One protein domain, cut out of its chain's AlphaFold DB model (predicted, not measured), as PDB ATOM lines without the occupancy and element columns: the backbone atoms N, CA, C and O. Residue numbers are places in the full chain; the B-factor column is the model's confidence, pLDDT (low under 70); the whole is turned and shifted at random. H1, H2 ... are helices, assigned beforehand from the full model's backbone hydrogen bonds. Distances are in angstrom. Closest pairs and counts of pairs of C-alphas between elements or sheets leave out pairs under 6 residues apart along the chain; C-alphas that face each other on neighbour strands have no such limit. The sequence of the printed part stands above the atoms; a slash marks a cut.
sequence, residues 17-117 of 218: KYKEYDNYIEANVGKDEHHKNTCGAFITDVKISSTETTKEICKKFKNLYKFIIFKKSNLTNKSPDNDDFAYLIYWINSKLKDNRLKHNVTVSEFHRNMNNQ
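What this domain is: This is residues 17 to 117 of the 218 residues of the protein "PIR Superfamily Protein" of Plasmodium ovale wallikeri (UniProt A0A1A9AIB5). Look for a long helical hairpin, H2 and H3, which makes the longest axis, with shorter helices on two opposite sides of it: H1 crosses H2 on one side, and H4 stands on the other. Residues 28 to 53, between H1 and H2, make a long loop past the side of H2 away from H3. You will find 101 residues printed, with four named helices in the order H1, H2, H3, H4 and no named strand: the class is all helix. The whole is compact, with a radius of gyration of the C-alphas of 13.8 A, and spans 41 by 28 by 28 A.

How they stand to each other: Start at H1, residues 17 to 27; it touches residues 60 to 68 alone of H2, residues 54 to 76, closest at the C-alphas of Ile 25 and Leu 64, 6.2 A apart. Their tilt is steep, 49 degrees, opposite ways. H3, residues 82 to 96, touches H2 as a hairpin, at a shallow tilt of 21 degrees; the closest C-alphas, Ile 68 and Asp 84, are 7.4 A apart. With residues 92 to 96 alone H3 only just touches H4, residues 107 to 115, with 3 pairs of C-alphas within 8 A, the closest Asn 93 and Val 107 at 6.4 A. H1 and H4 are apart. In H1, H2, H3 and H4 every O i to N i+4 pair is within hydrogen-bond range.

Where its parts are: Find C-alpha 17 at (223.479, 352.898, 325.288), where H1 begins. H2 runs 32.4 A from C-alpha 54 at (209.964, 353.971, 346.185); H3 covers 21.2 A. H4 ends at C-alpha 115, (199.742, 356.184, 335.545).

The domain as a whole: The C-alphas farthest apart, Asn 77 and Lys 102, are 42.2 A apart. The printed part has no cut; the link from H1 to H2 is long. Look for pLDDT under 70 at residues 30 to 44, 98 to 102 and 114 to 117.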
ATOM      1  N   LYS A  17     224.018 351.531 325.390       94.94
ATOM      2  CA  LYS A  17     223.479 352.898 325.288       94.94
ATOM      3  C   LYS A  17     222.559 353.203 326.468       94.94
ATOM      4  O   LYS A  17     222.709 354.216 327.143       94.94
ATOM      5  N   TYR A  18     221.626 352.302 326.757       94.81
ATOM      6  CA  TYR A  18     220.703 352.486 327.870       94.81
ATOM      7  C   TYR A  18     221.398 352.458 329.236       94.81
ATOM      8  O   TYR A  18     221.015 353.201 330.143       94.81
ATOM      9  N   LYS A  19     222.461 351.660 329.383       94.19
ATOM     10  CA  LYS A  19     223.258 351.633 330.609       94.19
ATOM     11  C   LYS A  19     224.029 352.934 330.833       94.19
ATOM     12  O   LYS A  19     224.144 353.382 331.970       94.19
ATOM     13  N   GLU A  20     224.506 353.579 329.773       95.00
ATOM     14  CA  GLU A  20     225.092 354.922 329.860       95.00
ATOM     15  C   GLU A  20     224.062 355.953 330.345       95.00
ATOM     16  O   GLU A  20     224.389 356.816 331.160       95.00
ATOM     17  N   TYR A  21     222.802 355.830 329.913       93.62
ATOM     18  CA  TYR A  21     221.721 356.695 330.389       93.62
ATOM     19  C   TYR A  21     221.447 356.477 331.878       93.62
ATOM     20  O   TYR A  21     221.362 357.445 332.625       93.62
ATOM     21  N   ASP A  22     221.374 355.223 332.325       92.38
ATOM     22  CA  ASP A  22     221.227 354.864 333.742       92.38
ATOM     23  C   ASP A  22     222.345 355.473 334.599       92.38
ATOM     24  O   ASP A  22     222.076 356.198 335.553       92.38
ATOM     25  N   ASN A  23     223.604 355.290 334.189       93.31
ATOM     26  CA  ASN A  23     224.759 355.856 334.890       93.31
ATOM     27  C   ASN A  23     224.690 357.391 334.979       93.31
ATOM     28  O   ASN A  23     225.022 357.967 336.016       93.31
ATOM     29  N   TYR A  24     224.238 358.061 333.914       90.62
ATOM     30  CA  TYR A  24     224.038 359.510 333.923       90.62
ATOM     31  C   TYR A  24     222.970 359.936 334.940       90.62
ATOM     32  O   TYR A  24     223.164 360.926 335.650       90.62
ATOM     33  N   ILE A  25     221.860 359.200 335.034       90.06
ATOM     34  CA  ILE A  25     220.788 359.485 335.996       90.06
ATOM     35  C   ILE A  25     221.266 359.265 337.430       90.06
ATOM     36  O   ILE A  25     221.026 360.124 338.276       90.06
ATOM     37  N   GLU A  26     221.989 358.177 337.695       88.69
ATOM     38  CA  GLU A  26     222.569 357.878 339.010       88.69
ATOM     39  C   GLU A  26     223.572 358.955 339.467       88.69
ATOM     40  O   GLU A  26     223.590 359.330 340.638       88.69
ATOM     41  N   ALA A  27     224.352 359.530 338.547       87.69
ATOM     42  CA  ALA A  27     225.312 360.593 338.858       87.69
ATOM     43  C   ALA A  27     224.680 361.986 339.065       87.69
ATOM     44  O   ALA A  27     225.323 362.877 339.619       87.69
ATOM     45  N   ASN A  28     223.443 362.210 338.604       80.06
ATOM     46  CA  ASN A  28     222.785 363.526 338.613       80.06
ATOM     47  C   ASN A  28     221.497 363.564 339.452       80.06
ATOM     48  O   ASN A  28     220.645 364.436 339.255       80.06
ATOM     49  N   VAL A  29     221.349 362.641 340.405       72.69
ATOM     50  CA  VAL A  29     220.216 362.617 341.337       72.69
ATOM     51  C   VAL A  29     220.187 363.926 342.140       72.69
ATOM     52  O   VAL A  29     221.085 364.188 342.931       72.69
ATOM     53  N   GLY A  30     219.150 364.750 341.939       62.19
ATOM     54  CA  GLY A  30     218.903 365.961 342.741       62.19
ATOM     55  C   GLY A  30     219.079 367.313 342.039       62.19
ATOM     56  O   GLY A  30     218.802 368.325 342.665       62.19
ATOM     57  N   LYS A  31     219.469 367.367 340.757       59.41
ATOM     58  CA  LYS A  31     219.636 368.648 340.023       59.41
ATOM     59  C   LYS A  31     218.346 369.244 339.435       59.41
ATOM     60  O   LYS A  31     218.372 370.348 338.906       59.41
ATOM     61  N   ASP A  32     217.219 368.541 339.539       54.94
ATOM     62  CA  ASP A  32     215.912 369.023 339.076       54.94
ATOM     63  C   ASP A  32     215.117 369.646 340.239       54.94
ATOM     64  O   ASP A  32     214.162 369.056 340.747       54.94
ATOM     65  N   GLU A  33     215.510 370.841 340.686       51.75
ATOM     66  CA  GLU A  33     214.830 371.563 341.779       51.75
ATOM     67  C   GLU A  33     213.558 372.311 341.340       51.75
ATOM     68  O   GLU A  33     212.743 372.703 342.173       51.75
ATOM     69  N   HIS A  34     213.319 372.484 340.038       48.72
ATOM     70  CA  HIS A  34     212.321 373.456 339.574       48.72
ATOM     71  C   HIS A  34     210.910 372.924 339.301       48.72
ATOM     72  O   HIS A  34     210.042 373.714 338.936       48.72
ATOM     73  N   HIS A  35     210.623 371.632 339.473       51.41
ATOM     74  CA  HIS A  35     209.255 371.108 339.348       51.41
ATOM     75  C   HIS A  35     208.909 370.256 340.564       51.41
ATOM     76  O   HIS A  35     209.431 369.153 340.728       51.41
ATOM     77  N   LYS A  36     208.006 370.788 341.400       51.09
ATOM     78  CA  LYS A  36     207.353 370.133 342.543       51.09
ATOM     79  C   LYS A  36     207.205 368.631 342.272       51.09
ATOM     80  O   LYS A  36     206.475 368.219 341.371       51.09
ATOM     81  N   ASN A  37     207.973 367.821 342.992       53.53
ATOM     82  CA  ASN A  37     208.113 366.393 342.733       53.53
ATOM     83  C   ASN A  37     206.785 365.657 342.991       53.53
ATOM     84  O   ASN A  37     206.489 365.235 344.102       53.53
ATOM     85  N   THR A  38     205.984 365.446 341.947       59.66
ATOM     86  CA  THR A  38     204.709 364.711 342.037       59.66
ATOM     87  C   THR A  38     204.866 363.291 342.600       59.66
ATOM     88  O   THR A  38     203.926 362.769 343.185       59.66
ATOM     89  N   CYS A  39     206.075 362.712 342.564       64.88
ATOM     90  CA  CYS A  39     206.409 361.457 343.248       64.88
ATOM     91  C   CYS A  39     206.212 361.493 344.780       64.88
ATOM     92  O   CYS A  39     206.024 360.447 345.394       64.88
ATOM     93  N   GLY A  40     206.292 362.667 345.419       56.50
ATOM     94  CA  GLY A  40     206.262 362.802 346.878       56.50
ATOM     95  C   GLY A  40     204.885 362.615 347.515       56.50
ATOM     96  O   GLY A  40     204.813 362.269 348.692       56.50
ATOM     97  N   ALA A  41     203.811 362.821 346.753       56.12
ATOM     98  CA  ALA A  41     202.455 362.869 347.293       56.12
ATOM     99  C   ALA A  41     201.682 361.540 347.191       56.12
ATOM    100  O   ALA A  41     200.664 361.400 347.860       56.12
ATOM    101  N   PHE A  42     202.144 360.565 346.393       58.47
ATOM    102  CA  PHE A  42     201.246 359.493 345.921       58.47
ATOM    103  C   PHE A  42     201.823 358.075 345.937       58.47
ATOM    104  O   PHE A  42     201.122 357.123 345.603       58.47
ATOM    105  N   ILE A  43     203.077 357.906 346.362       64.75
ATOM    106  CA  ILE A  43     203.650 356.585 346.618       64.75
ATOM    107  C   ILE A  43     204.009 356.501 348.100       64.75
ATOM    108  O   ILE A  43     204.707 357.377 348.622       64.75
ATOM    109  N   THR A  44     203.520 355.460 348.781       66.94
ATOM    110  CA  THR A  44     203.967 355.141 350.140       66.94
ATOM    111  C   THR A  44     205.483 355.006 350.120       66.94
ATOM    112  O   THR A  44     206.054 354.353 349.247       66.94
ATOM    113  N   ASP A  45     206.147 355.694 351.046       72.69
ATOM    114  CA  ASP A  45     207.607 355.747 351.103       72.69
ATOM    115  C   ASP A  45     208.143 354.425 351.657       72.69
ATOM    116  O   ASP A  45     208.517 354.304 352.821       72.69
ATOM    117  N   VAL A  46     208.059 353.384 350.834       79.56
ATOM    118  CA  VAL A  46     208.514 352.046 351.170       79.56
ATOM    119  C   VAL A  46     209.993 351.973 350.844       79.56
ATOM    120  O   VAL A  46     210.448 352.402 349.783       79.56
ATOM    121  N   LYS A  47     210.759 351.425 351.778       81.62
ATOM    122  CA  LYS A  47     212.163 351.133 351.553       81.62
ATOM    123  C   LYS A  47     212.261 349.922 350.619       81.62
ATOM    124  O   LYS A  47     211.845 348.831 351.000       81.62
ATOM    125  N   ILE A  48     212.757 350.132 349.401       79.62
ATOM    126  CA  ILE A  48     212.901 349.080 348.384       79.62
ATOM    127  C   ILE A  48     214.251 348.384 348.549       79.62
ATOM    128  O   ILE A  48     214.320 347.162 348.562       79.62
ATOM    129  N   SER A  49     215.315 349.150 348.780       77.19
ATOM    130  CA  SER A  49     216.649 348.618 349.071       77.19
ATOM    131  C   SER A  49     217.247 349.282 350.307       77.19
ATOM    132  O   SER A  49     216.670 350.193 350.899       77.19
ATOM    133  N   SER A  50     218.442 348.855 350.720       71.50
ATOM    134  CA  SER A  50     219.169 349.512 351.814       71.50
ATOM    135  C   SER A  50     219.373 351.015 351.583       71.50
ATOM    136  O   SER A  50     219.468 351.750 352.568       71.50
ATOM    137  N   THR A  51     219.411 351.441 350.318       78.38
ATOM    138  CA  THR A  51     219.799 352.782 349.866       78.38
ATOM    139  C   THR A  51     218.707 353.538 349.119       78.38
ATOM    140  O   THR A  51     218.890 354.725 348.897       78.38
ATOM    141  N   GLU A  52     217.627 352.876 348.689       85.25
ATOM    142  CA  GLU A  52     216.598 353.494 347.847       85.25
ATOM    143  C   GLU A  52     215.181 353.267 348.393       85.25
ATOM    144  O   GLU A  52     214.801 352.150 348.766       85.25
ATOM    145  N   THR A  53     214.368 354.322 348.377       85.62
ATOM    146  CA  THR A  53     212.919 354.243 348.603       85.62
ATOM    147  C   THR A  53     212.127 354.293 347.300       85.62
ATOM    148  O   THR A  53     212.616 354.719 346.249       85.62
ATOM    149  N   THR A  54     210.851 353.913 347.352       81.88
ATOM    150  CA  THR A  54     209.964 353.971 346.185       81.88
ATOM    151  C   THR A  54     209.844 355.388 345.612       81.88
ATOM    152  O   THR A  54     209.724 355.559 344.396       81.88
ATOM    153  N   LYS A  55     209.933 356.430 346.455       82.06
ATOM    154  CA  LYS A  55     209.934 357.828 345.997       82.06
ATOM    155  C   LYS A  55     211.209 358.182 345.240       82.06
ATOM    156  O   LYS A  55     211.143 358.906 344.249       82.06
ATOM    157  N   GLU A  56     212.360 357.696 345.691       85.25
ATOM    158  CA  GLU A  56     213.640 357.918 345.013       85.25
ATOM    159  C   GLU A  56     213.678 357.203 343.664       85.25
ATOM    160  O   GLU A  56     214.041 357.816 342.659       85.25
ATOM    161  N   ILE A  57     213.188 355.963 343.607       86.81
ATOM    162  CA  ILE A  57     213.054 355.209 342.354       86.81
ATOM    163  C   ILE A  57     212.097 355.925 341.394       86.81
ATOM    164  O   ILE A  57     212.411 356.053 340.213       86.81
ATOM    165  N   CYS A  58     210.977 356.475 341.879       83.50
ATOM    166  CA  CYS A  58     210.073 357.291 341.059       83.50
ATOM    167  C   CYS A  58     210.768 358.529 340.473       83.50
ATOM    168  O   CYS A  58     210.632 358.804 339.278       83.50
ATOM    169  N   LYS A  59     211.548 359.263 341.281       83.31
ATOM    170  CA  LYS A  59     212.314 360.430 340.805       83.31
ATOM    171  C   LYS A  59     213.301 360.028 339.707       83.31
ATOM    172  O   LYS A  59     213.316 360.648 338.645       83.31
ATOM    173  N   LYS A  60     214.076 358.962 339.935       88.00
ATOM    174  CA  LYS A  60     215.032 358.426 338.955       88.00
ATOM    175  C   LYS A  60     214.338 357.997 337.669       88.00
ATOM    176  O   LYS A  60     214.776 358.384 336.592       88.00
ATOM    177  N   PHE A  61     213.218 357.287 337.775       87.44
ATOM    178  CA  PHE A  61     212.432 356.864 336.621       87.44
ATOM    179  C   PHE A  61     211.942 358.051 335.783       87.44
ATOM    180  O   PHE A  61     212.129 358.071 334.566       87.44
ATOM    181  N   LYS A  62     211.363 359.076 336.428       83.81
ATOM    182  CA  LYS A  62     210.897 360.296 335.750       83.81
ATOM    183  C   LYS A  62     212.045 360.983 335.008       83.81
ATOM    184  O   LYS A  62     211.867 361.407 333.865       83.81
ATOM    185  N   ASN A  63     213.213 361.068 335.637       86.50
ATOM    186  CA  ASN A  63     214.389 361.697 335.047       86.50
ATOM    187  C   ASN A  63     214.954 360.877 333.884       86.50
ATOM    188  O   ASN A  63     215.261 361.447 332.840       86.50
ATOM    189  N   LEU A  64     215.010 359.551 334.017       90.69
ATOM    190  CA  LEU A  64     215.432 358.645 332.951       90.69
ATOM    191  C   LEU A  64     214.525 358.762 331.723       90.69
ATOM    192  O   LEU A  64     215.015 358.941 330.611       90.69
ATOM    193  N   TYR A  65     213.208 358.744 331.922       86.75
ATOM    194  CA  TYR A  65     212.245 358.907 330.837       86.75
ATOM    195  C   TYR A  65     212.400 360.255 330.115       86.75
ATOM    196  O   TYR A  65     212.491 360.302 328.887       86.75
ATOM    197  N   LYS A  66     212.510 361.358 330.870       86.38
ATOM    198  CA  LYS A  66     212.778 362.690 330.303       86.38
ATOM    199  C   LYS A  66     214.091 362.731 329.526       86.38
ATOM    200  O   LYS A  66     214.153 363.344 328.463       86.38
ATOM    201  N   PHE A  67     215.129 362.081 330.040       89.19
ATOM    202  CA  PHE A  67     216.432 362.034 329.390       89.19
ATOM    203  C   PHE A  67     216.392 361.257 328.073       89.19
ATOM    204  O   PHE A  67     216.960 361.717 327.084       89.19
ATOM    205  N   ILE A  68     215.670 360.134 328.022       90.25
ATOM    206  CA  ILE A  68     215.444 359.376 326.785       90.25
ATOM    207  C   ILE A  68     214.732 360.248 325.745       90.25
ATOM    208  O   ILE A  68     215.202 360.337 324.610       90.25
ATOM    209  N   ILE A  69     213.660 360.949 326.138       86.94
ATOM    210  CA  ILE A  69     212.960 361.897 325.255       86.94
ATOM    211  C   ILE A  69     213.932 362.950 324.726       86.94
ATOM    212  O   ILE A  69     214.025 363.133 323.517       86.94
ATOM    213  N   PHE A  70     214.678 363.604 325.616       87.06
ATOM    214  CA  PHE A  70     215.637 364.647 325.256       87.06
ATOM    215  C   PHE A  70     216.705 364.144 324.277       87.06
ATOM    216  O   PHE A  70     217.052 364.820 323.308       87.06
ATOM    217  N   LYS A  71     217.238 362.939 324.501       90.19
ATOM    218  CA  LYS A  71     218.220 362.341 323.595       90.19
ATOM    219  C   LYS A  71     217.604 362.024 322.239       90.19
ATOM    220  O   LYS A  71     218.203 362.374 321.227       90.19
ATOM    221  N   LYS A  72     216.413 361.422 322.186       88.56
ATOM    222  CA  LYS A  72     215.771 361.070 320.911       88.56
ATOM    223  C   LYS A  72     215.294 362.274 320.116       88.56
ATOM    224  O   LYS A  72     215.484 362.278 318.895       88.56
ATOM    225  N   SER A  73     214.763 363.299 320.782       82.62
ATOM    226  CA  SER A  73     214.388 364.551 320.129       82.62
ATOM    227  C   SER A  73     215.606 365.195 319.472       82.62
ATOM    228  O   SER A  73     215.550 365.515 318.293       82.62
ATOM    229  N   ASN A  74     216.737 365.276 320.178       80.12
ATOM    230  CA  ASN A  74     217.950 365.901 319.645       80.12
ATOM    231  C   ASN A  74     218.632 365.083 318.542       80.12
ATOM    232  O   ASN A  74     219.243 365.663 317.650       80.12
ATOM    233  N   LEU A  75     218.576 363.749 318.613       80.56
ATOM    234  CA  LEU A  75     219.316 362.885 317.688       80.56
ATOM    235  C   LEU A  75     218.527 362.543 316.420       80.56
ATOM    236  O   LEU A  75     219.112 362.375 315.356       80.56
ATOM    237  N   THR A  76     217.208 362.379 316.538       75.50
ATOM    238  CA  THR A  76     216.377 361.825 315.454       75.50
ATOM    239  C   THR A  76     215.033 362.529 315.268       75.50
ATOM    240  O   THR A  76     214.278 362.121 314.390       75.50
ATOM    241  N   ASN A  77     214.711 363.561 316.063       77.12
ATOM    242  CA  ASN A  77     213.378 364.185 316.117       77.12
ATOM    243  C   ASN A  77     212.234 363.170 316.336       77.12
ATOM    244  O   ASN A  77     211.094 363.413 315.940       77.12
ATOM    245  N   LYS A  78     212.532 362.020 316.958       80.56
ATOM    246  CA  LYS A  78     211.561 360.954 317.233       80.56
ATOM    247  C   LYS A  78     211.090 360.998 318.682       80.56
ATOM    248  O   LYS A  78     211.833 361.384 319.583       80.56
ATOM    249  N   SER A  79     209.854 360.552 318.892       82.38
ATOM    250  CA  SER A  79     209.348 360.193 320.214       82.38
ATOM    251  C   SER A  79     209.979 358.883 320.696       82.38
ATOM    252  O   SER A  79     210.554 358.149 319.886       82.38
ATOM    253  N   PRO A  80     209.836 358.552 321.990       85.25
ATOM    254  CA  PRO A  80     210.171 357.223 322.464       85.25
ATOM    255  C   PRO A  80     209.447 356.129 321.671       85.25
ATOM    256  O   PRO A  80     208.291 356.311 321.277       85.25
ATOM    257  N   ASP A  81     210.135 355.019 321.429       85.94
ATOM    258  CA  ASP A  81     209.624 353.838 320.734       85.94
ATOM    259  C   ASP A  81     209.544 352.623 321.672       85.94
ATOM    260  O   ASP A  81     209.800 352.717 322.875       85.94
ATOM    261  N   ASN A  82     209.135 351.478 321.123       85.06
ATOM    262  CA  ASN A  82     208.908 350.256 321.894       85.06
ATOM    263  C   ASN A  82     210.155 349.798 322.664       85.06
ATOM    264  O   ASN A  82     210.009 349.298 323.778       85.06
ATOM    265  N   ASP A  83     211.355 350.005 322.117       88.69
ATOM    266  CA  ASP A  83     212.606 349.594 322.756       88.69
ATOM    267  C   ASP A  83     212.899 350.458 323.985       88.69
ATOM    268  O   ASP A  83     213.323 349.937 325.019       88.69
ATOM    269  N   ASP A  84     212.613 351.763 323.918       90.44
ATOM    270  CA  ASP A  84     212.751 352.643 325.083       90.44
ATOM    271  C   ASP A  84     211.796 352.230 326.203       90.44
ATOM    272  O   ASP A  84     212.176 352.177 327.374       90.44
ATOM    273  N   PHE A  85     210.540 351.936 325.853       86.56
ATOM    274  CA  PHE A  85     209.540 351.504 326.824       86.56
ATOM    275  C   PHE A  85     209.895 350.137 327.420       86.56
ATOM    276  O   PHE A  85     209.795 349.965 328.636       86.56
ATOM    277  N   ALA A  86     210.372 349.193 326.605       88.31
ATOM    278  CA  ALA A  86     210.841 347.889 327.063       88.31
ATOM    279  C   ALA A  86     212.022 348.022 328.034       88.31
ATOM    280  O   ALA A  86     212.015 347.406 329.104       88.31
ATOM    281  N   TYR A  87     212.990 348.891 327.726       91.94
ATOM    282  CA  TYR A  87     214.100 349.177 328.629       91.94
ATOM    283  C   TYR A  87     213.629 349.779 329.960       91.94
ATOM    284  O   TYR A  87     214.077 349.352 331.022       91.94
ATOM    285  N   LEU A  88     212.706 350.742 329.932       89.62
ATOM    286  CA  LEU A  88     212.160 351.366 331.141       89.62
ATOM    287  C   LEU A  88     211.459 350.347 332.054       89.62
ATOM    288  O   LEU A  88     211.635 350.391 333.273       89.62
ATOM    289  N   ILE A  89     210.713 349.404 331.472       86.31
ATOM    290  CA  ILE A  89     210.087 348.292 332.202       86.31
ATOM    291  C   ILE A  89     211.161 347.380 332.804       86.31
ATOM    292  O   ILE A  89     211.114 347.060 333.993       86.31
ATOM    293  N   TYR A  90     212.154 346.989 332.004       89.62
ATOM    294  CA  TYR A  90     213.285 346.185 332.466       89.62
ATOM    295  C   TYR A  90     214.026 346.857 333.634       89.62
ATOM    296  O   TYR A  90     214.339 346.205 334.633       89.62
ATOM    297  N   TRP A  91     214.270 348.163 333.541       91.62
ATOM    298  CA  TRP A  91     214.964 348.940 334.561       91.62
ATOM    299  C   TRP A  91     214.184 348.964 335.883       91.62
ATOM    300  O   TRP A  91     214.764 348.671 336.929       91.62
ATOM    301  N   ILE A  92     212.864 349.206 335.852       87.56
ATOM    302  CA  ILE A  92     212.012 349.133 337.056       87.56
ATOM    303  C   ILE A  92     212.063 347.731 337.664       87.56
ATOM    304  O   ILE A  92     212.259 347.596 338.872       87.56
ATOM    305  N   ASN A  93     211.910 346.690 336.839       86.50
ATOM    306  CA  ASN A  93     211.970 345.300 337.294       86.50
ATOM    307  C   ASN A  93     213.285 345.010 338.017       86.50
ATOM    308  O   ASN A  93     213.288 344.348 339.048       86.50
ATOM    309  N   SER A  94     214.399 345.524 337.495       87.56
ATOM    310  CA  SER A  94     215.716 345.384 338.113       87.56
ATOM    311  C   SER A  94     215.784 346.070 339.483       87.56
ATOM    312  O   SER A  94     216.283 345.477 340.437       87.56
ATOM    313  N   LYS A  95     215.215 347.278 339.615       86.94
ATOM    314  CA  LYS A  95     215.180 348.035 340.878       86.94
ATOM    315  C   LYS A  95     214.295 347.388 341.947       86.94
ATOM    316  O   LYS A  95     214.684 347.341 343.107       86.94
ATOM    317  N   LEU A  96     213.127 346.870 341.566       82.00
ATOM    318  CA  LEU A  96     212.174 346.233 342.488       82.00
ATOM    319  C   LEU A  96     212.508 344.765 342.803       82.00
ATOM    320  O   LEU A  96     211.869 344.161 343.654       82.00
ATOM    321  N   LYS A  97     213.481 344.164 342.111       80.69
ATOM    322  CA  LYS A  97     213.945 342.792 342.374       80.69
ATOM    323  C   LYS A  97     214.993 342.732 343.494       80.69
ATOM    324  O   LYS A  97     215.522 341.657 343.774       80.69
ATOM    325  N   ASP A  98     215.338 343.852 344.130       68.94
ATOM    326  CA  ASP A  98     216.285 343.815 345.243       68.94
ATOM    327  C   ASP A  98     215.681 343.089 346.459       68.94
ATOM    328  O   ASP A  98     214.934 343.640 347.260       68.94
ATOM    329  N   ASN A  99     216.048 341.815 346.612       62.28
ATOM    330  CA  ASN A  99     215.547 340.919 347.655       62.28
ATOM    331  C   ASN A  99     216.135 341.202 349.049       62.28
ATOM    332  O   ASN A  99     215.832 340.472 349.997       62.28
ATOM    333  N   ARG A 100     217.025 342.195 349.193       67.00
ATOM    334  CA  ARG A 100     217.669 342.513 350.479       67.00
ATOM    335  C   ARG A 100     216.662 342.952 351.537       67.00
ATOM    336  O   ARG A 100     216.927 342.783 352.725       67.00
ATOM    337  N   LEU A 101     215.514 343.482 351.121       68.12
ATOM    338  CA  LEU A 101     214.395 343.820 351.988       68.12
ATOM    339  C   LEU A 101     213.126 343.162 351.452       68.12
ATOM    340  O   LEU A 101     212.826 343.233 350.265       68.12
ATOM    341  N   LYS A 102     212.347 342.533 352.337       67.12
ATOM    342  CA  LYS A 102     211.009 342.060 351.972       67.12
ATOM    343  C   LYS A 102     210.087 343.275 351.833       67.12
ATOM    344  O   LYS A 102     209.550 343.745 352.833       67.12
ATOM    345  N   HIS A 103     209.911 343.779 350.615       75.19
ATOM    346  CA  HIS A 103     208.847 344.720 350.266       75.19
ATOM    347  C   HIS A 103     207.761 344.006 349.452       75.19
ATOM    348  O   HIS A 103     208.029 343.050 348.730       75.19
ATOM    349  N   ASN A 104     206.519 344.472 349.547       71.56
ATOM    350  CA  ASN A 104     205.390 343.946 348.772       71.56
ATOM    351  C   ASN A 104     205.131 344.734 347.477       71.56
ATOM    352  O   ASN A 104     204.192 344.419 346.753       71.56
ATOM    353  N   VAL A 105     205.952 345.752 347.189       76.88
ATOM    354  CA  VAL A 105     205.769 346.610 346.015       76.88
ATOM    355  C   VAL A 105     206.000 345.800 344.745       76.88
ATOM    356  O   VAL A 105     207.118 345.374 344.457       76.88
ATOM    357  N   THR A 106     204.927 345.602 343.988       78.56
ATOM    358  CA  THR A 106     204.976 344.961 342.675       78.56
ATOM    359  C   THR A 106     205.184 345.997 341.577       78.56
ATOM    360  O   THR A 106     204.837 347.172 341.714       78.56
ATOM    361  N   VAL A 107     205.724 345.550 340.447       76.38
ATOM    362  CA  VAL A 107     205.919 346.375 339.247       76.38
ATOM    363  C   VAL A 107     204.583 346.930 338.751       76.38
ATOM    364  O   VAL A 107     204.482 348.112 338.432       76.38
ATOM    365  N   SER A 108     203.530 346.110 338.753       74.81
ATOM    366  CA  SER A 108     202.173 346.520 338.378       74.81
ATOM    367  C   SER A 108     201.615 347.588 339.315       74.81
ATOM    368  O   SER A 108     201.035 348.566 338.845       74.81
ATOM    369  N   GLU A 109     201.814 347.445 340.624       76.56
ATOM    370  CA  GLU A 109     201.395 348.443 341.606       76.56
ATOM    371  C   GLU A 109     202.159 349.758 341.446       76.56
ATOM    372  O   GLU A 109     201.551 350.830 341.427       76.56
ATOM    373  N   PHE A 110     203.471 349.682 341.226       79.56
ATOM    374  CA  PHE A 110     204.308 350.841 340.944       79.56
ATOM    375  C   PHE A 110     203.851 351.584 339.677       79.56
ATOM    376  O   PHE A 110     203.638 352.797 339.717       79.56
ATOM    377  N   HIS A 111     203.598 350.867 338.577       75.62
ATOM    378  CA  HIS A 111     203.067 351.455 337.344       75.62
ATOM    379  C   HIS A 111     201.671 352.049 337.520       75.62
ATOM    380  O   HIS A 111     201.414 353.151 337.037       75.62
ATOM    381  N   ARG A 112     200.766 351.363 338.229       74.25
ATOM    382  CA  ARG A 112     199.413 351.866 338.498       74.25
ATOM    383  C   ARG A 112     199.463 353.195 339.245       74.25
ATOM    384  O   ARG A 112     198.761 354.134 338.876       74.25
ATOM    385  N   ASN A 113     200.326 353.283 340.253       72.88
ATOM    386  CA  ASN A 113     200.507 354.499 341.037       72.88
ATOM    387  C   ASN A 113     201.112 355.636 340.194       72.88
ATOM    388  O   ASN A 113     200.739 356.794 340.372       72.88
ATOM    389  N   MET A 114     201.971 355.324 339.216       69.94
ATOM    390  CA  MET A 114     202.470 356.321 338.260       69.94
ATOM    391  C   MET A 114     201.407 356.820 337.276       69.94
ATOM    392  O   MET A 114     201.280 358.034 337.086       69.94
ATOM    393  N   ASN A 115     200.669 355.898 336.645       65.00
ATOM    394  CA  ASN A 115     199.742 356.184 335.545       65.00
ATOM    395  C   ASN A 115     198.465 356.874 336.021       65.00
ATOM    396  O   ASN A 115     198.019 357.840 335.407       65.00
ATOM    397  N   ASN A 116     197.888 356.419 337.134       60.75
ATOM    398  CA  ASN A 116     196.596 356.924 337.592       60.75
ATOM    399  C   ASN A 116     196.643 358.398 338.021       60.75
ATOM    400  O   ASN A 116     195.594 359.026 338.138       60.75
ATOM    401  N   GLN A 117     197.827 358.947 338.325       57.97
ATOM    402  CA  GLN A 117     197.920 360.182 339.114       57.97
ATOM    403  C   GLN A 117     199.002 361.167 338.638       57.97
ATOM    404  O   GLN A 117     199.437 362.019 339.408       57.97
TER     405      GLN A 117